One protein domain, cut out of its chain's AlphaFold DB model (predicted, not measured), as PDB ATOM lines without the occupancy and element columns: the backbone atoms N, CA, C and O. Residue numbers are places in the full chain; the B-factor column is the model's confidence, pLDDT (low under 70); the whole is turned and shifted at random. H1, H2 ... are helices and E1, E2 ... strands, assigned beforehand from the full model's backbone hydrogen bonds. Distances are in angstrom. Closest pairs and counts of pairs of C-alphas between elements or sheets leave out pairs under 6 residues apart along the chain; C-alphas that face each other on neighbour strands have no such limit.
ATOM      1  N   GLY A  81     176.647  53.326  80.510       81.00
ATOM      2  CA  GLY A  81     177.042  54.720  80.643       81.00
ATOM      3  C   GLY A  81     176.766  55.194  82.067       81.00
ATOM      4  O   GLY A  81     175.758  54.815  82.663       81.00
ATOM      5  N   LEU A  82     177.662  56.006  82.613       79.75
ATOM      6  CA  LEU A  82     177.550  56.587  83.943       79.75
ATOM      7  C   LEU A  82     177.974  58.049  83.887       79.75
ATOM      8  O   LEU A  82     178.979  58.384  83.264       79.75
ATOM      9  N   VAL A  83     177.221  58.898  84.576       70.56
ATOM     10  CA  VAL A  83     177.580  60.288  84.857       70.56
ATOM     11  C   VAL A  83     177.453  60.524  86.356       70.56
ATOM     12  O   VAL A  83     176.564  59.956  86.993       70.56
ATOM     13  N   ALA A  84     178.351  61.315  86.930       68.69
ATOM     14  CA  ALA A  84     178.326  61.634  88.352       68.69
ATOM     15  C   ALA A  84     178.804  63.063  88.606       68.69
ATOM     16  O   ALA A  84     179.587  63.604  87.829       68.69
ATOM     17  N   LEU A  85     178.315  63.631  89.705       76.81
ATOM     18  CA  LEU A  85     178.697  64.919  90.270       76.81
ATOM     19  C   LEU A  85     179.100  64.662  91.723       76.81
ATOM     20  O   LEU A  85     178.352  63.998  92.450       76.81
ATOM     21  N   ASP A  86     180.267  65.142  92.135       73.69
ATOM     22  CA  ASP A  86     180.739  65.006  93.512       73.69
ATOM     23  C   ASP A  86     180.442  66.252  94.374       73.69
ATOM     24  O   ASP A  86     179.849  67.231  93.923       73.69
ATOM     25  N   GLN A  87     180.833  66.211  95.653       72.38
ATOM     26  CA  GLN A  87     180.623  67.327  96.587       72.38
ATOM     27  C   GLN A  87     181.518  68.544  96.306       72.38
ATOM     28  O   GLN A  87     181.213  69.637  96.779       72.38
ATOM     29  N   SER A  88     182.609  68.356  95.564       72.25
ATOM     30  CA  SER A  88     183.516  69.422  95.128       72.25
ATOM     31  C   SER A  88     182.959  70.174  93.914       72.25
ATOM     32  O   SER A  88     183.457  71.246  93.578       72.25
ATOM     33  N   GLY A  89     181.911  69.633  93.284       70.94
ATOM     34  CA  GLY A  89     181.339  70.148  92.047       70.94
ATOM     35  C   GLY A  89     181.973  69.550  90.790       70.94
ATOM     36  O   GLY A  89     181.702  70.045  89.697       70.94
ATOM     37  N   ASP A  90     182.797  68.507  90.924       80.00
ATOM     38  CA  ASP A  90     183.435  67.839  89.794       80.00
ATOM     39  C   ASP A  90     182.468  66.870  89.116       80.00
ATOM     40  O   ASP A  90     181.796  66.059  89.764       80.00
ATOM     41  N   ILE A  91     182.422  66.941  87.787       78.44
ATOM     42  CA  ILE A  91     181.569  66.128  86.933       78.44
ATOM     43  C   ILE A  91     182.425  65.110  86.183       78.44
ATOM     44  O   ILE A  91     183.424  65.438  85.546       78.44
ATOM     45  N   VAL A  92     181.990  63.852  86.198       75.81
ATOM     46  CA  VAL A  92     182.650  62.764  85.470       75.81
ATOM     47  C   VAL A  92     181.661  61.999  84.604       75.81
ATOM     48  O   VAL A  92     180.493  61.837  84.959       75.81
ATOM     49  N   ALA A  93     182.155  61.476  83.484       78.00
ATOM     50  CA  ALA A  93     181.434  60.538  82.637       78.00
ATOM     51  C   ALA A  93     182.289  59.295  82.378       78.00
ATOM     52  O   ALA A  93     183.502  59.383  82.192       78.00
ATOM     53  N   ALA A  94     181.647  58.133  82.340       78.62
ATOM     54  CA  ALA A  94     182.263  56.864  81.991       78.62
ATOM     55  C   ALA A  94     181.335  56.078  81.066       78.62
ATOM     56  O   ALA A  94     180.115  56.097  81.226       78.62
ATOM     57  N   CYS A  95     181.909  55.360  80.106       84.00
ATOM     58  CA  CYS A  95     181.159  54.487  79.213       84.00
ATOM     59  C   CYS A  95     181.985  53.240  78.910       84.00
ATOM     60  O   CYS A  95     183.166  53.332  78.576       84.00
ATOM     61  N   THR A  96     181.383  52.061  79.055       82.00
ATOM     62  CA  THR A  96     182.057  50.793  78.764       82.00
ATOM     63  C   THR A  96     181.102  49.769  78.168       82.00
ATOM     64  O   THR A  96     179.903  49.742  78.452       82.00
ATOM     65  N   THR A  97     181.641  48.940  77.276       85.31
ATOM     66  CA  THR A  97     180.869  47.965  76.512       85.31
ATOM     67  C   THR A  97     181.759  46.865  75.948       85.31
ATOM     68  O   THR A  97     182.911  47.098  75.575       85.31
ATOM     69  N   SER A  98     181.193  45.672  75.762       85.38
ATOM     70  CA  SER A  98     181.750  44.662  74.853       85.38
ATOM     71  C   SER A  98     181.427  44.965  73.383       85.38
ATOM     72  O   SER A  98     181.970  44.324  72.483       85.38
ATOM     73  N   GLY A  99     180.573  45.953  73.105       84.69
ATOM     74  CA  GLY A  99     180.038  46.288  71.787       84.69
ATOM     75  C   GLY A  99     178.940  45.324  71.333       84.69
ATOM     76  O   GLY A  99     178.479  44.483  72.103       84.69
ATOM     77  N   LEU A 100     178.536  45.440  70.065       84.19
ATOM     78  CA  LEU A 100     177.516  44.565  69.478       84.19
ATOM     79  C   LEU A 100     177.958  43.096  69.491       84.19
ATOM     80  O   LEU A 100     179.115  42.782  69.188       84.19
ATOM     81  N   GLY A 101     177.013  42.198  69.775       83.06
ATOM     82  CA  GLY A 101     177.230  40.761  69.645       83.06
ATOM     83  C   GLY A 101     177.580  40.393  68.202       83.06
ATOM     84  O   GLY A 101     176.954  40.883  67.267       83.06
ATOM     85  N   PHE A 102     178.586  39.535  68.018       83.69
ATOM     86  CA  PHE A 102     179.019  39.034  66.699       83.69
ATOM     87  C   PHE A 102     179.550  40.110  65.737       83.69
ATOM     88  O   PHE A 102     179.601  39.909  64.524       83.69
ATOM     89  N   LYS A 103     179.971  41.263  66.272       80.00
ATOM     90  CA  LYS A 103     180.621  42.330  65.503       80.00
ATOM     91  C   LYS A 103     181.867  41.834  64.758       80.00
ATOM     92  O   LYS A 103     182.559  40.919  65.205       80.00
ATOM     93  N   MET A 104     182.197  42.504  63.654       78.81
ATOM     94  CA  MET A 104     183.475  42.297  62.966       78.81
ATOM     95  C   MET A 104     184.647  42.514  63.933       78.81
ATOM     96  O   MET A 104     184.610  43.417  64.776       78.81
ATOM     97  N   LYS A 105     185.706  41.704  63.802       74.00
ATOM     98  CA  LYS A 105     186.940  41.884  64.580       74.00
ATOM     99  C   LYS A 105     187.458  43.309  64.368       74.00
ATOM    100  O   LYS A 105     187.571  43.760  63.235       74.00
ATOM    101  N   GLY A 106     187.746  44.008  65.463       73.69
ATOM    102  CA  GLY A 106     188.203  45.399  65.425       73.69
ATOM    103  C   GLY A 106     187.098  46.453  65.283       73.69
ATOM    104  O   GLY A 106     187.421  47.633  65.287       73.69
ATOM    105  N   ARG A 107     185.805  46.087  65.207       83.81
ATOM    106  CA  ARG A 107     184.709  47.078  65.197       83.81
ATOM    107  C   ARG A 107     184.687  47.870  66.506       83.81
ATOM    108  O   ARG A 107     184.494  47.295  67.585       83.81
ATOM    109  N   ILE A 108     184.771  49.192  66.375       81.88
ATOM    110  CA  ILE A 108     184.659  50.183  67.452       81.88
ATOM    111  C   ILE A 108     183.280  50.856  67.363       81.88
ATOM    112  O   ILE A 108     182.788  51.114  66.269       81.88
ATOM    113  N   GLY A 109     182.623  51.034  68.512       87.00
ATOM    114  CA  GLY A 109     181.347  51.753  68.631       87.00
ATOM    115  C   GLY A 109     181.537  53.165  69.186       87.00
ATOM    116  O   GLY A 109     182.648  53.673  69.206       87.00
ATOM    117  N   ASP A 110     180.461  53.759  69.687       92.69
ATOM    118  CA  ASP A 110     180.426  55.083  70.321       92.69
ATOM    119  C   ASP A 110     181.150  55.137  71.673       92.69
ATOM    120  O   ASP A 110     181.763  56.148  71.998       92.69
ATOM    121  N   SER A 111     181.104  54.057  72.460       91.31
ATOM    122  CA  SER A 111     181.516  54.076  73.870       91.31
ATOM    123  C   SER A 111     182.928  54.608  74.159       91.31
ATOM    124  O   SER A 111     183.056  55.362  75.113       91.31
ATOM    125  N   PRO A 112     183.993  54.277  73.396       87.62
ATOM    126  CA  PRO A 112     185.322  54.845  73.640       87.62
ATOM    127  C   PRO A 112     185.548  56.202  72.947       87.62
ATOM    128  O   PRO A 112     186.645  56.748  73.029       87.62
ATOM    129  N   LEU A 113     184.562  56.728  72.216       89.69
ATOM    130  CA  LEU A 113     184.688  57.966  71.454       89.69
ATOM    131  C   LEU A 113     184.172  59.140  72.295       89.69
ATOM    132  O   LEU A 113     182.964  59.280  72.521       89.69
ATOM    133  N   ILE A 114     185.096  59.997  72.736       92.94
ATOM    134  CA  ILE A 114     184.779  61.230  73.466       92.94
ATOM    135  C   ILE A 114     183.860  62.102  72.608       92.94
ATOM    136  O   ILE A 114     184.084  62.296  71.415       92.94
ATOM    137  N   GLY A 115     182.794  62.603  73.223       94.56
ATOM    138  CA  GLY A 115     181.745  63.368  72.565       94.56
ATOM    139  C   GLY A 115     180.662  62.508  71.919       94.56
ATOM    140  O   GLY A 115     179.601  63.027  71.600       94.56
ATOM    141  N   SER A 116     180.869  61.201  71.761       95.81
ATOM    142  CA  SER A 116     179.852  60.291  71.236       95.81
ATOM    143  C   SER A 116     179.215  59.457  72.338       95.81
ATOM    144  O   SER A 116     178.055  59.707  72.654       95.81
ATOM    145  N   GLY A 117     179.951  58.497  72.908       94.81
ATOM    146  CA  GLY A 117     179.439  57.599  73.946       94.81
ATOM    147  C   GLY A 117     179.499  58.184  75.356       94.81
ATOM    148  O   GLY A 117     178.763  57.740  76.239       94.81
ATOM    149  N   LEU A 118     180.373  59.171  75.570       94.94
ATOM    150  CA  LEU A 118     180.447  59.964  76.792       94.94
ATOM    151  C   LEU A 118     180.988  61.367  76.522       94.94
ATOM    152  O   LEU A 118     181.769  61.576  75.592       94.94
ATOM    153  N   TYR A 119     180.610  62.321  77.362       98.00
ATOM    154  CA  TYR A 119     181.230  63.641  77.423       98.00
ATOM    155  C   TYR A 119     180.967  64.274  78.789       98.00
ATOM    156  O   TYR A 119     179.896  64.061  79.358       98.00
ATOM    157  N   ALA A 120     181.928  65.035  79.308       91.38
ATOM    158  CA  ALA A 120     181.807  65.767  80.563       91.38
ATOM    159  C   ALA A 120     182.519  67.117  80.450       91.38
ATOM    160  O   ALA A 120     183.625  67.192  79.915       91.38
ATOM    161  N   ASP A 121     181.878  68.151  80.977       96.94
ATOM    162  CA  ASP A 121     182.408  69.497  81.136       96.94
ATOM    163  C   ASP A 121     181.958  70.024  82.508       96.94
ATOM    164  O   ASP A 121     180.759  70.190  82.744       96.94
ATOM    165  N   ASN A 122     182.909  70.289  83.410       89.88
ATOM    166  CA  ASN A 122     182.642  70.785  84.766       89.88
ATOM    167  C   ASN A 122     181.855  72.103  84.789       89.88
ATOM    168  O   ASN A 122     181.158  72.391  85.761       89.88
ATOM    169  N   GLU A 123     181.954  72.925  83.745       96.81
ATOM    170  CA  GLU A 123     181.238  74.196  83.696       96.81
ATOM    171  C   GLU A 123     179.757  74.017  83.337       96.81
ATOM    172  O   GLU A 123     178.958  74.931  83.573       96.81
ATOM    173  N   VAL A 124     179.375  72.849  82.811       98.12
ATOM    174  CA  VAL A 124     178.058  72.613  82.208       98.12
ATOM    175  C   VAL A 124     177.368  71.361  82.748       98.12
ATOM    176  O   VAL A 124     176.279  71.446  83.323       98.12
ATOM    177  N   GLY A 125     177.960  70.190  82.530       95.81
ATOM    178  CA  GLY A 125     177.314  68.902  82.741       95.81
ATOM    179  C   GLY A 125     178.014  67.748  82.028       95.81
ATOM    180  O   GLY A 125     179.069  67.896  81.414       95.81
ATOM    181  N   ALA A 126     177.394  66.577  82.090       93.31
ATOM    182  CA  ALA A 126     177.852  65.366  81.434       93.31
ATOM    183  C   ALA A 126     176.706  64.587  80.804       93.31
ATOM    184  O   ALA A 126     175.550  64.674  81.224       93.31
ATOM    185  N   ALA A 127     177.060  63.766  79.822       98.31
ATOM    186  CA  ALA A 127     176.156  62.829  79.188       98.31
ATOM    187  C   ALA A 127     176.863  61.513  78.868       98.31
ATOM    188  O   ALA A 127     178.055  61.490  78.557       98.31
ATOM    189  N   ALA A 128     176.104  60.421  78.873       93.81
ATOM    190  CA  ALA A 128     176.563  59.107  78.436       93.81
ATOM    191  C   ALA A 128     175.489  58.420  77.590       93.81
ATOM    192  O   ALA A 128     174.294  58.665  77.771       93.81
ATOM    193  N   ALA A 129     175.925  57.572  76.665       96.25
ATOM    194  CA  ALA A 129     175.069  56.935  75.675       96.25
ATOM    195  C   ALA A 129     175.053  55.406  75.797       96.25
ATOM    196  O   ALA A 129     175.974  54.781  76.329       96.25
ATOM    197  N   THR A 130     173.996  54.794  75.268       92.38
ATOM    198  CA  THR A 130     173.879  53.345  75.085       92.38
ATOM    199  C   THR A 130     173.016  53.015  73.866       92.38
ATOM    200  O   THR A 130     172.197  53.823  73.424       92.38
ATOM    201  N   GLY A 131     173.196  51.816  73.308       90.94
ATOM    202  CA  GLY A 131     172.476  51.340  72.125       90.94
ATOM    203  C   GLY A 131     173.336  51.290  70.859       90.94
ATOM    204  O   GLY A 131     174.503  50.883  70.888       90.94
ATOM    205  N   ARG A 132     172.751  51.654  69.710       90.56
ATOM    206  CA  ARG A 132     173.399  51.533  68.396       90.56
ATOM    207  C   ARG A 132     174.494  52.585  68.200       90.56
ATOM    208  O   ARG A 132     174.249  53.674  67.682       90.56
ATOM    209  N   GLY A 133     175.723  52.194  68.524       89.25
ATOM    210  CA  GLY A 133     176.887  53.076  68.449       89.25
ATOM    211  C   GLY A 133     177.138  53.755  67.100       89.25
ATOM    212  O   GLY A 133     177.564  54.902  67.084       89.25
ATOM    213  N   GLU A 134     176.835  53.116  65.964       88.81
ATOM    214  CA  GLU A 134     176.991  53.748  64.645       88.81
ATOM    215  C   GLU A 134     176.120  54.998  64.481       88.81
ATOM    216  O   GLU A 134     176.553  55.967  63.862       88.81
ATOM    217  N   GLU A 135     174.903  54.988  65.025       89.88
ATOM    218  CA  GLU A 135     173.996  56.132  64.922       89.88
ATOM    219  C   GLU A 135     174.382  57.217  65.932       89.88
ATOM    220  O   GLU A 135     174.482  58.388  65.571       89.88
ATOM    221  N   ILE A 136     174.727  56.822  67.162       93.12
ATOM    222  CA  ILE A 136     175.190  57.731  68.223       93.12
ATOM    223  C   ILE A 136     176.472  58.476  67.803       93.12
ATOM    224  O   ILE A 136     176.602  59.684  68.031       93.12
ATOM    225  N   ALA A 137     177.411  57.790  67.144       90.62
ATOM    226  CA  ALA A 137     178.657  58.380  66.650       90.62
ATOM    227  C   ALA A 137     178.452  59.404  65.531       90.62
ATOM    228  O   ALA A 137     179.178  60.393  65.471       90.62
ATOM    229  N   ARG A 138     177.432  59.239  64.681       89.31
ATOM    230  CA  ARG A 138     177.159  60.166  63.564       89.31
ATOM    231  C   ARG A 138     176.729  61.565  63.992       89.31
ATOM    232  O   ARG A 138     176.708  62.464  63.148       89.31
ATOM    233  N   VAL A 139     176.314  61.742  65.244       91.50
ATOM    234  CA  VAL A 139     175.810  63.027  65.755       91.50
ATOM    235  C   VAL A 139     176.616  63.571  66.927       91.50
ATOM    236  O   VAL A 139     176.261  64.634  67.424       91.50
ATOM    237  N   CYS A 140     177.665  62.866  67.367       95.31
ATOM    238  CA  CYS A 140     178.372  63.174  68.612       95.31
ATOM    239  C   CYS A 140     177.377  63.364  69.774       95.31
ATOM    240  O   CYS A 140     177.303  64.434  70.371       95.31
ATOM    241  N   GLY A 141     176.557  62.336  70.033       95.69
ATOM    242  CA  GLY A 141     175.379  62.441  70.902       95.69
ATOM    243  C   GLY A 141     175.654  63.031  72.286       95.69
ATOM    244  O   GLY A 141     174.995  63.991  72.672       95.69
ATOM    245  N   SER A 142     176.650  62.522  73.017       98.25
ATOM    246  CA  SER A 142     176.975  63.057  74.345       98.25
ATOM    247  C   SER A 142     177.483  64.503  74.318       98.25
ATOM    248  O   SER A 142     177.104  65.287  75.184       98.25
ATOM    249  N   PHE A 143     178.297  64.884  73.329       98.50
ATOM    250  CA  PHE A 143     178.740  66.272  73.160       98.50
ATOM    251  C   PHE A 143     177.557  67.190  72.850       98.50
ATOM    252  O   PHE A 143     177.408  68.240  73.467       98.50
ATOM    253  N   LEU A 144     176.676  66.768  71.939       98.06
ATOM    254  CA  LEU A 144     175.484  67.523  71.569       98.06
ATOM    255  C   LEU A 144     174.582  67.794  72.781       98.06
ATOM    256  O   LEU A 144     174.104  68.913  72.940       98.06
ATOM    257  N   ILE A 145     174.387  66.797  73.647       98.69
ATOM    258  CA  ILE A 145     173.618  66.960  74.885       98.69
ATOM    259  C   ILE A 145     174.250  68.022  75.779       98.69
ATOM    260  O   ILE A 145     173.546  68.910  76.249       98.69
ATOM    261  N   VAL A 146     175.564  67.963  76.007       98.69
ATOM    262  CA  VAL A 146     176.243  68.955  76.852       98.69
ATOM    263  C   VAL A 146     176.165  70.353  76.234       98.69
ATOM    264  O   VAL A 146     175.920  71.317  76.949       98.69
ATOM    265  N   GLU A 147     176.242  70.492  74.912       98.69
ATOM    266  CA  GLU A 147     176.043  71.795  74.268       98.69
ATOM    267  C   GLU A 147     174.599  72.306  74.364       98.69
ATOM    268  O   GLU A 147     174.379  73.508  74.509       98.69
ATOM    269  N   PHE A 148     173.605  71.421  74.373       98.69
ATOM    270  CA  PHE A 148     172.227  71.804  74.678       98.69
ATOM    271  C   PHE A 148     172.064  72.297  76.117       98.69
ATOM    272  O   PHE A 148     171.400  73.314  76.332       98.69
ATOM    273  N   LEU A 149     172.711  71.643  77.084       98.50
ATOM    274  CA  LEU A 149     172.773  72.142  78.462       98.50
ATOM    275  C   LEU A 149     173.428  73.527  78.514       98.50
ATOM    276  O   LEU A 149     172.901  74.432  79.158       98.50
ATOM    277  N   ARG A 150     174.538  73.724  77.789       98.44
ATOM    278  CA  ARG A 150     175.241  75.017  77.706       98.44
ATOM    279  C   ARG A 150     174.340  76.124  77.155       98.44
ATOM    280  O   ARG A 150     174.444  77.274  77.568       98.44
ATOM    281  N   GLN A 151     173.435  75.774  76.245       98.44
ATOM    282  CA  GLN A 151     172.446  76.680  75.659       98.44
ATOM    283  C   GLN A 151     171.221  76.923  76.559       98.44
ATOM    284  O   GLN A 151     170.303  77.635  76.159       98.44
ATOM    285  N   GLY A 152     171.196  76.358  77.769       97.69
ATOM    286  CA  GLY A 152     170.140  76.577  78.754       97.69
ATOM    287  C   GLY A 152     168.946  75.631  78.633       97.69
ATOM    288  O   GLY A 152     167.938  75.859  79.300       97.69
ATOM    289  N   LYS A 153     169.031  74.573  77.816       98.50
ATOM    290  CA  LYS A 153     168.022  73.504  77.840       98.50
ATOM    291  C   LYS A 153     168.135  72.714  79.136       98.50
ATOM    292  O   LYS A 153     169.226  72.527  79.680       98.50
ATOM    293  N   THR A 154     167.011  72.197  79.614       98.38
ATOM    294  CA  THR A 154     167.022  71.272  80.747       98.38
ATOM    295  C   THR A 154     167.704  69.954  80.368       98.38
ATOM    296  O   THR A 154     167.773  69.564  79.202       98.38
ATOM    297  N   HIS A 155     168.173  69.217  81.375       96.62
ATOM    298  CA  HIS A 155     168.743  67.871  81.221       96.62
ATOM    299  C   HIS A 155     167.832  66.897  80.466       96.62
ATOM    300  O   HIS A 155     168.318  66.052  79.713       96.62
ATOM    301  N   GLN A 156     166.517  67.020  80.650       98.31
ATOM    302  CA  GLN A 156     165.541  66.165  79.989       98.31
ATOM    303  C   GLN A 156     165.340  66.581  78.525       98.31
ATOM    304  O   GLN A 156     165.470  65.739  77.639       98.31
ATOM    305  N   GLU A 157     165.134  67.875  78.259       98.56
ATOM    306  CA  GLU A 157     165.008  68.404  76.892       98.56
ATOM    307  C   GLU A 157     166.254  68.105  76.050       98.56
ATOM    308  O   GLU A 157     166.137  67.691  74.899       98.56
ATOM    309  N   ALA A 158     167.451  68.248  76.627       98.50
ATOM    310  CA  ALA A 158     168.705  67.959  75.937       98.50
ATOM    311  C   ALA A 158     168.792  66.491  75.472       98.50
ATOM    312  O   ALA A 158     169.236  66.217  74.350       98.50
ATOM    313  N   CYS A 159     168.339  65.545  76.306       98.19
ATOM    314  CA  CYS A 159     168.273  64.130  75.939       98.19
ATOM    315  C   CYS A 159     167.240  63.885  74.832       98.19
ATOM    316  O   CYS A 159     167.557  63.248  73.828       98.19
ATOM    317  N   GLU A 160     166.017  64.391  74.997       98.19
ATOM    318  CA  GLU A 160     164.919  64.181  74.044       98.19
ATOM    319  C   GLU A 160     165.230  64.769  72.666       98.19
ATOM    320  O   GLU A 160     165.000  64.119  71.645       98.19
ATOM    321  N   GLU A 161     165.825  65.957  72.614       97.62
ATOM    322  CA  GLU A 161     166.198  66.602  71.355       97.62
ATOM    323  C   GLU A 161     167.325  65.852  70.640       97.62
ATOM    324  O   GLU A 161     167.307  65.695  69.416       97.62
ATOM    325  N   SER A 162     168.272  65.301  71.399       96.75
ATOM    326  CA  SER A 162     169.348  64.480  70.842       96.75
ATOM    327  C   SER A 162     168.827  63.155  70.280       96.75
ATOM    328  O   SER A 162     169.248  62.742  69.196       96.75
ATOM    329  N   VAL A 163     167.869  62.512  70.957       96.31
ATOM    330  CA  VAL A 163     167.186  61.318  70.429       96.31
ATOM    331  C   VAL A 163     166.344  61.670  69.202       96.31
ATOM    332  O   VAL A 163     166.415  60.960  68.202       96.31
ATOM    333  N   THR A 164     165.603  62.778  69.227       95.31
ATOM    334  CA  THR A 164     164.808  63.251  68.079       95.31
ATOM    335  C   THR A 164     165.692  63.430  66.847       95.31
ATOM    336  O   THR A 164     165.408  62.871  65.790       95.31
ATOM    337  N   ARG A 165     166.851  64.081  67.001       93.94
ATOM    338  CA  ARG A 165     167.820  64.267  65.913       93.94
ATOM    339  C   ARG A 165     168.353  62.952  65.334       93.94
ATOM    340  O   ARG A 165     168.700  62.903  64.153       93.94
ATOM    341  N   LEU A 166     168.464  61.902  66.148       92.31
ATOM    342  CA  LEU A 166     168.815  60.561  65.673       92.31
ATOM    343  C   LEU A 166     167.658  59.917  64.906       92.31
ATOM    344  O   LEU A 166     167.879  59.349  63.837       92.31
ATOM    345  N   LEU A 167     166.435  60.022  65.427       92.25
ATOM    346  CA  LEU A 167     165.236  59.473  64.796       92.25
ATOM    347  C   LEU A 167     164.981  60.091  63.417       92.25
ATOM    348  O   LEU A 167     164.691  59.357  62.478       92.25
ATOM    349  N   ASP A 168     165.207  61.394  63.254       90.69
ATOM    350  CA  ASP A 168     165.059  62.088  61.965       90.69
ATOM    351  C   ASP A 168     166.019  61.574  60.876       90.69
ATOM    352  O   ASP A 168     165.825  61.818  59.683       90.69
ATOM    353  N   ARG A 169     167.079  60.853  61.263       85.06
ATOM    354  CA  ARG A 169     168.105  60.321  60.352       85.06
ATOM    355  C   ARG A 169     167.906  58.855  59.997       85.06
ATOM    356  O   ARG A 169     168.579  58.358  59.092       85.06
ATOM    357  N   VAL A 170     167.015  58.152  60.692       82.12
ATOM    358  CA  VAL A 170     166.837  56.708  60.546       82.12
ATOM    359  C   VAL A 170     165.388  56.421  60.152       82.12
ATOM    360  O   VAL A 170     164.473  56.814  60.868       82.12
ATOM    361  N   PRO A 171     165.133  55.699  59.042       82.88
ATOM    362  CA  PRO A 171     163.779  55.266  58.716       82.88
ATOM    363  C   PRO A 171     163.157  54.514  59.894       82.88
ATOM    364  O   PRO A 171     163.823  53.656  60.472       82.88
ATOM    365  N   VAL A 172     161.879  54.770  60.197       79.50
ATOM    366  CA  VAL A 172     161.166  54.178  61.352       79.50
ATOM    367  C   VAL A 172     161.354  52.656  61.436       79.50
ATOM    368  O   VAL A 172     161.636  52.118  62.499       79.50
ATOM    369  N   SER A 173     161.329  51.956  60.296       79.00
ATOM    370  CA  SER A 173     161.526  50.498  60.202       79.00
ATOM    371  C   SER A 173     162.929  49.990  60.573       79.00
ATOM    372  O   SER A 173     163.167  48.783  60.595       79.00
ATOM    373  N   ARG A 174     163.887  50.888  60.814       79.56
ATOM    374  CA  ARG A 174     165.287  50.584  61.142       79.56
ATOM    375  C   ARG A 174     165.731  51.209  62.462       79.56
ATOM    376  O   ARG A 174     166.926  51.154  62.765       79.56
ATOM    377  N   VAL A 175     164.805  51.794  63.221       81.62
ATOM    378  CA  VAL A 175     165.115  52.395  64.516       81.62
ATOM    379  C   VAL A 175     165.536  51.299  65.488       81.62
ATOM    380  O   VAL A 175     164.789  50.376  65.813       81.62
ATOM    381  N   ASN A 176     166.782  51.409  65.930       85.38
ATOM    382  CA  ASN A 176     167.344  50.579  66.986       85.38
ATOM    383  C   ASN A 176     167.288  51.354  68.301       85.38
ATOM    384  O   ASN A 176     167.064  52.565  68.295       85.38
ATOM    385  N   GLN A 177     167.545  50.674  69.417       88.19
ATOM    386  CA  GLN A 177     167.692  51.376  70.684       88.19
ATOM    387  C   GLN A 177     168.866  52.361  70.603       88.19
ATOM    388  O   GLN A 177     169.962  52.006  70.162       88.19
ATOM    389  N   MET A 178     168.612  53.597  71.010       92.06
ATOM    390  CA  MET A 178     169.574  54.690  71.128       92.06
ATOM    391  C   MET A 178     169.100  55.509  72.311       92.06
ATOM    392  O   MET A 178     167.979  56.015  72.283       92.06
ATOM    393  N   ALA A 179     169.905  55.591  73.354       94.81
ATOM    394  CA  ALA A 179     169.481  56.219  74.586       94.81
ATOM    395  C   ALA A 179     170.616  56.996  75.227       94.81
ATOM    396  O   ALA A 179     171.791  56.660  75.066       94.81
ATOM    397  N   PHE A 180     170.231  58.022  75.970       97.81
ATOM    398  CA  PHE A 180     171.145  58.894  76.674       97.81
ATOM    399  C   PHE A 180     170.666  59.146  78.094       97.81
ATOM    400  O   PHE A 180     169.463  59.181  78.367       97.81
ATOM    401  N   ILE A 181     171.638  59.370  78.968       96.25
ATOM    402  CA  ILE A 181     171.451  59.999  80.272       96.25
ATOM    403  C   ILE A 181     172.255  61.297  80.308       96.25
ATOM    404  O   ILE A 181     173.336  61.365  79.714       96.25
ATOM    405  N   ALA A 182     171.746  62.300  81.017       97.75
ATOM    406  CA  ALA A 182     172.412  63.582  81.222       97.75
ATOM    407  C   ALA A 182     172.354  64.013  82.688       97.75
ATOM    408  O   ALA A 182     171.381  63.715  83.379       97.75
ATOM    409  N   LEU A 183     173.372  64.749  83.125       90.44
ATOM    410  CA  LEU A 183     173.500  65.363  84.445       90.44
ATOM    411  C   LEU A 183     174.055  66.780  84.270       90.44
ATOM    412  O   LEU A 183     175.061  66.948  83.587       90.44
ATOM    413  N   ASN A 184     173.427  67.791  84.868       95.19
ATOM    414  CA  ASN A 184     173.957  69.158  84.876       95.19
ATOM    415  C   ASN A 184     174.694  69.485  86.188       95.19
ATOM    416  O   ASN A 184     174.650  68.720  87.154       95.19
ATOM    417  N   ARG A 185     175.355  70.647  86.223       90.56
ATOM    418  CA  ARG A 185     176.098  71.146  87.397       90.56
ATOM    419  C   ARG A 185     175.261  71.352  88.664       90.56
ATOM    420  O   ARG A 185     175.814  71.385  89.756       90.56
ATOM    421  N   ASP A 186     173.942  71.466  88.523       91.44
ATOM    422  CA  ASP A 186     173.011  71.627  89.644       91.44
ATOM    423  C   ASP A 186     172.543  70.271  90.209       91.44
ATOM    424  O   ASP A 186     171.670  70.211  91.075       91.44
ATOM    425  N   GLY A 187     173.100  69.161  89.711       84.25
ATOM    426  CA  GLY A 187     172.753  67.808  90.143       84.25
ATOM    427  C   GLY A 187     171.417  67.306  89.589       84.25
ATOM    428  O   GLY A 187     170.905  66.279  90.043       84.25
ATOM    429  N   GLN A 188     170.836  68.010  88.618       95.56
ATOM    430  CA  GLN A 188     169.609  67.602  87.950       95.56
ATOM    431  C   GLN A 188     169.939  66.680  86.772       95.56
ATOM    432  O   GLN A 188     170.917  66.892  86.053       95.56
ATOM    433  N   PHE A 189     169.118  65.653  86.557       92.06
ATOM    434  CA  PHE A 189     169.400  64.611  85.576       92.06
ATOM    435  C   PHE A 189     168.161  64.173  84.803       92.06
ATOM    436  O   PHE A 189     167.033  64.246  85.294       92.06
ATOM    437  N   GLY A 190     168.381  63.719  83.573       95.19
ATOM    438  CA  GLY A 190     167.341  63.293  82.643       95.19
ATOM    439  C   GLY A 190     167.784  62.105  81.804       95.19
ATOM    440  O   GLY A 190     168.967  61.756  81.770       95.19
ATOM    441  N   ALA A 191     166.817  61.475  81.149       96.19
ATOM    442  CA  ALA A 191     167.051  60.308  80.315       96.19
ATOM    443  C   ALA A 191     166.021  60.230  79.188       96.19
ATOM    444  O   ALA A 191     164.815  60.373  79.423       96.19
ATOM    445  N   ALA A 192     166.487  59.941  77.976       97.62
ATOM    446  CA  ALA A 192     165.613  59.689  76.837       97.62
ATOM    447  C   ALA A 192     166.140  58.546  75.973       97.62
ATOM    448  O   ALA A 192     167.347  58.306  75.903       97.62
ATOM    449  N   ALA A 193     165.223  57.861  75.301       95.06
ATOM    450  CA  ALA A 193     165.511  56.726  74.447       95.06
ATOM    451  C   ALA A 193     164.653  56.721  73.183       95.06
ATOM    452  O   ALA A 193     163.541  57.250  73.141       95.06
ATOM    453  N   ALA A 194     165.173  56.081  72.143       93.38
ATOM    454  CA  ALA A 194     164.449  55.869  70.903       93.38
ATOM    455  C   ALA A 194     163.282  54.894  71.098       93.38
ATOM    456  O   ALA A 194     162.203  55.160  70.582       93.38
ATOM    457  N   ARG A 195     163.479  53.795  71.842       89.75
ATOM    458  CA  ARG A 195     162.482  52.725  72.020       89.75
ATOM    459  C   ARG A 195     162.208  52.427  73.492       89.75
ATOM    460  O   ARG A 195     163.124  52.482  74.308       89.75
ATOM    461  N   ASP A 196     160.972  52.048  73.793       84.81
ATOM    462  CA  ASP A 196     160.564  51.510  75.097       84.81
ATOM    463  C   ASP A 196     160.903  50.003  75.191       84.81
ATOM    464  O   ASP A 196     160.771  49.307  74.180       84.81
ATOM    465  N   PRO A 197     161.354  49.468  76.347       89.56
ATOM    466  CA  PRO A 197     161.699  50.162  77.586       89.56
ATOM    467  C   PRO A 197     163.141  50.672  77.657       89.56
ATOM    468  O   PRO A 197     164.076  50.060  77.136       89.56
ATOM    469  N   PHE A 198     163.326  51.761  78.410       90.00
ATOM    470  CA  PHE A 198     164.642  52.241  78.830       90.00
ATOM    471  C   PHE A 198     164.697  52.524  80.341       90.00
ATOM    472  O   PHE A 198     164.400  53.638  80.784       90.00
ATOM    473  N   PRO A 199     165.062  51.521  81.160       87.00
ATOM    474  CA  PRO A 199     165.303  51.728  82.580       87.00
ATOM    475  C   PRO A 199     166.693  52.330  82.830       87.00
ATOM    476  O   PRO A 199     167.673  51.942  82.194       87.00
ATOM    477  N   TYR A 200     166.797  53.222  83.817       82.44
ATOM    478  CA  TYR A 200     168.073  53.740  84.318       82.44
ATOM    479  C   TYR A 200     168.042  53.891  85.842       82.44
ATOM    480  O   TYR A 200     166.975  54.016  86.442       82.44
ATOM    481  N   ALA A 201     169.205  53.847  86.491       75.94
ATOM    482  CA  ALA A 201     169.316  53.974  87.943       75.94
ATOM    483  C   ALA A 201     169.898  55.336  88.331       75.94
ATOM    484  O   ALA A 201     170.803  55.838  87.664       75.94
ATOM    485  N   ALA A 202     169.403  55.906  89.427       74.81
ATOM    486  CA  ALA A 202     169.934  57.133  90.007       74.81
ATOM    487  C   ALA A 202     170.069  56.986  91.524       74.81
ATOM    488  O   ALA A 202     169.122  56.572  92.200       74.81
ATOM    489  N   ALA A 203     171.231  57.370  92.052       70.19
ATOM    490  CA  ALA A 203     171.535  57.337  93.477       70.19
ATOM    491  C   ALA A 203     171.910  58.733  93.986       70.19
ATOM    492  O   ALA A 203     172.711  59.429  93.368       70.19
ATOM    493  N   ASN A 204     171.330  59.135  95.116       74.62
ATOM    494  CA  ASN A 204     171.671  60.362  95.836       74.62
ATOM    495  C   ASN A 204     171.484  60.168  97.356       74.62
ATOM    496  O   ASN A 204     171.275  59.047  97.821       74.62
ATOM    497  N   ALA A 205     171.541  61.251  98.138       71.31
ATOM    498  CA  ALA A 205     171.380  61.208  99.598       71.31
ATOM    499  C   ALA A 205     170.044  60.598 100.076       71.31
ATOM    500  O   ALA A 205     169.961  60.116 101.202       71.31
ATOM    501  N   ASN A 206     169.016  60.574  99.222       74.50
ATOM    502  CA  ASN A 206     167.703  60.003  99.524       74.50
ATOM    503  C   ASN A 206     167.582  58.521  99.117       74.50
ATOM    504  O   ASN A 206     166.508  57.937  99.248       74.50
ATOM    505  N   GLY A 207     168.663  57.912  98.616       58.00
ATOM    506  CA  GLY A 207     168.730  56.500  98.247       58.00
ATOM    507  C   GLY A 207     168.971  56.254  96.759       58.00
ATOM    508  O   GLY A 207     169.222  57.170  95.975       58.00
ATOM    509  N   ASN A 208     168.907  54.977  96.382       65.19
ATOM    510  CA  ASN A 208     169.071  54.497  95.012       65.19
ATOM    511  C   ASN A 208     167.730  53.997  94.468       65.19
ATOM    512  O   ASN A 208     167.033  53.235  95.140       65.19
ATOM    513  N   ARG A 209     167.370  54.416  93.256       74.88
ATOM    514  CA  ARG A 209     166.081  54.104  92.634       74.88
ATOM    515  C   ARG A 209     166.238  53.774  91.157       74.88
ATOM    516  O   ARG A 209     167.049  54.381  90.460       74.88
ATOM    517  N   LEU A 210     165.413  52.839  90.692       78.19
ATOM    518  CA  LEU A 210     165.230  52.561  89.272       78.19
ATOM    519  C   LEU A 210     164.147  53.492  88.717       78.19
ATOM    520  O   LEU A 210     163.085  53.647  89.319       78.19
ATOM    521  N   LEU A 211     164.433  54.116  87.585       84.25
ATOM    522  CA  LEU A 211     163.601  55.100  86.908       84.25
ATOM    523  C   LEU A 211     163.372  54.666  85.458       84.25
ATOM    524  O   LEU A 211     164.146  53.884  84.904       84.25
ATOM    525  N   ALA A 212     162.314  55.187  84.843       90.06
ATOM    526  CA  ALA A 212     162.030  54.998  83.424       90.06
ATOM    527  C   ALA A 212     162.419  56.263  82.649       90.06
ATOM    528  O   ALA A 212     162.030  57.368  83.033       90.06
ATOM    529  N   GLY A 213     163.207  56.106  81.588       89.06
ATOM    530  CA  GLY A 213     163.515  57.187  80.656       89.06
ATOM    531  C   GLY A 213     162.353  57.462  79.703       89.06
ATOM    532  O   GLY A 213     161.516  56.593  79.447       89.06
ATOM    533  N   ILE A 214     162.309  58.674  79.154       95.94
ATOM    534  CA  ILE A 214     161.289  59.050  78.173       95.94
ATOM    535  C   ILE A 214     161.608  58.394  76.830       95.94
ATOM    536  O   ILE A 214     162.663  58.627  76.246       95.94
ATOM    537  N   CYS A 215     160.690  57.567  76.335       94.31
ATOM    538  CA  CYS A 215     160.852  56.861  75.067       94.31
ATOM    539  C   CYS A 215     160.033  57.547  73.967       94.31
ATOM    540  O   CYS A 215     158.819  57.703  74.102       94.31
ATOM    541  N   LEU A 216     160.698  57.963  72.885       92.38
ATOM    542  CA  LEU A 216     160.082  58.783  71.832       92.38
ATOM    543  C   LEU A 216     159.369  57.964  70.746       92.38
ATOM    544  O   LEU A 216     158.470  58.484  70.086       92.38
ATOM    545  N   GLN A 217     159.701  56.681  70.586       84.75
ATOM    546  CA  GLN A 217     158.862  55.719  69.871       84.75
ATOM    547  C   GLN A 217     158.323  54.689  70.859       84.75
ATOM    548  O   GLN A 217     159.074  53.922  71.466       84.75
ATOM    549  N   LYS A 218     156.998  54.681  71.014       59.31
ATOM    550  CA  LYS A 218     156.290  53.630  71.745       59.31
ATOM    551  C   LYS A 218     156.172  52.404  70.848       59.31
ATOM    552  O   LYS A 218     155.918  52.552  69.651       59.31
TER     553      LYS A 218
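Overview. This is residues 81 to 218 of the 220 residues of an uncharacterized protein of Candidatus Latescibacteria bacterium (UniProt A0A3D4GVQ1). A five-stranded sheet, E3 E4 E5 E6 E9, is the middle layer here: the helical hairpin of H2 and H3 covers one face, and the strand hairpin E1 and E2 packs on the other face over E3 and E4, as a small sandwich. A second strand hairpin, E7 and E8, leaves the E6 and E9 end toward the side of E1 and E2 and meets the sheet loosely, while a loop, residues 101 to 106, sticks out. The printed part has 138 residues, with three named helices and nine named strands in the order E1 E2 E3 E4 H1 H2 H3 E5 E6 E7 E8 E9, of the mixed class of helices and strands. The large sheet is mixed, antiparallel but for the parallel pair E6 and E9. The whole is compact, with a radius of gyration of the C-alphas of 14.2 A and spans of 42 by 32 by 29 A.

Along the chain. Find C-alpha 81 at (177.042, 54.720, 80.643); from there E1 runs through residues 81 to 85, and E2 comes back through residues 91 to 96. Pass residues 97 to 117, which have no named element, to reach E3, residues 118 to 121, and E4, residues 125 to 131, 21.1 A long. Next come H1, residues 133 to 137, H2, residues 141 to 150, 14.3 A, and H3, residues 155 to 167, 18.8 A. H3 begins at C-alpha 155, (168.743, 67.871, 81.221). Then look for E5, residues 178 to 184, 20.4 A, and E6, residues 189 to 195, 19.3 A. E7, residues 199 to 204, and E8, residues 207 to 212, follow, and E9, residues 214 to 217, ends at C-alpha 217, (158.862, 55.719, 69.871).

Arrangement. Start at the sheet E3 E4 E5 E6 E9, whose edge strands are E3 and E9. E3 and E4 form an antiparallel hairpin, with N 119 and O 127 2.9 A apart. E4 and E5 are antiparallel, with N 126 and O 183 at 2.8 A. E5 and E6 form an antiparallel hairpin, with N 180 and O 192 at 2.9 A, and E6 and E9 are parallel, with N 193 and O 214 at 2.8 A. H2 is on the sheet at a height of 7.3 A over it, and its Ser 142 and Ala 127 of E4 have the closest C-alphas, 4.9 A. On the same face H3 is at a height of 6.8 A, over E6 and only just over E5, on which 3 of its 13 C-alphas fall; C-alphas 156 and 190 are its closest to E6, 4.3 A. H2 and H3 touch, a helical hairpin at a steep tilt of 41 degrees, opposite ways, with the C-alphas of Ile 145 and Ala 158 closest at 5.1 A. H1 only grazes the sheet. In H1, H2 and H3 every O i to N i+4 pair is within hydrogen-bond range. The hairpin E1 and E2, antiparallel with N 82 and O 94 at 2.8 A, makes a sandwich, two sheets face to face, with the large sheet; the C-alphas of Gly 81 and Ala 128 of E4 are 4.9 A apart, the closest of E1 and E4. The hairpin E7 and E8 is antiparallel, with N 200 and O 211 at 2.9 A, and E7 and E1 are near each other. E8 runs on into E9 across a break of 1 residue, at 16 degrees.

Size, cuts and confidence. The two C-alphas farthest apart, those of Ser 88 and Ser 173, are 45.4 A apart. The printed part has no cut. The link E2 to E3 is long, with 21 residues, and in it residues 101 to 106 stand free. The mean pLDDT of the printed part is 88.1; residue 84, residues 207 to 208 and residue 218 are under 70.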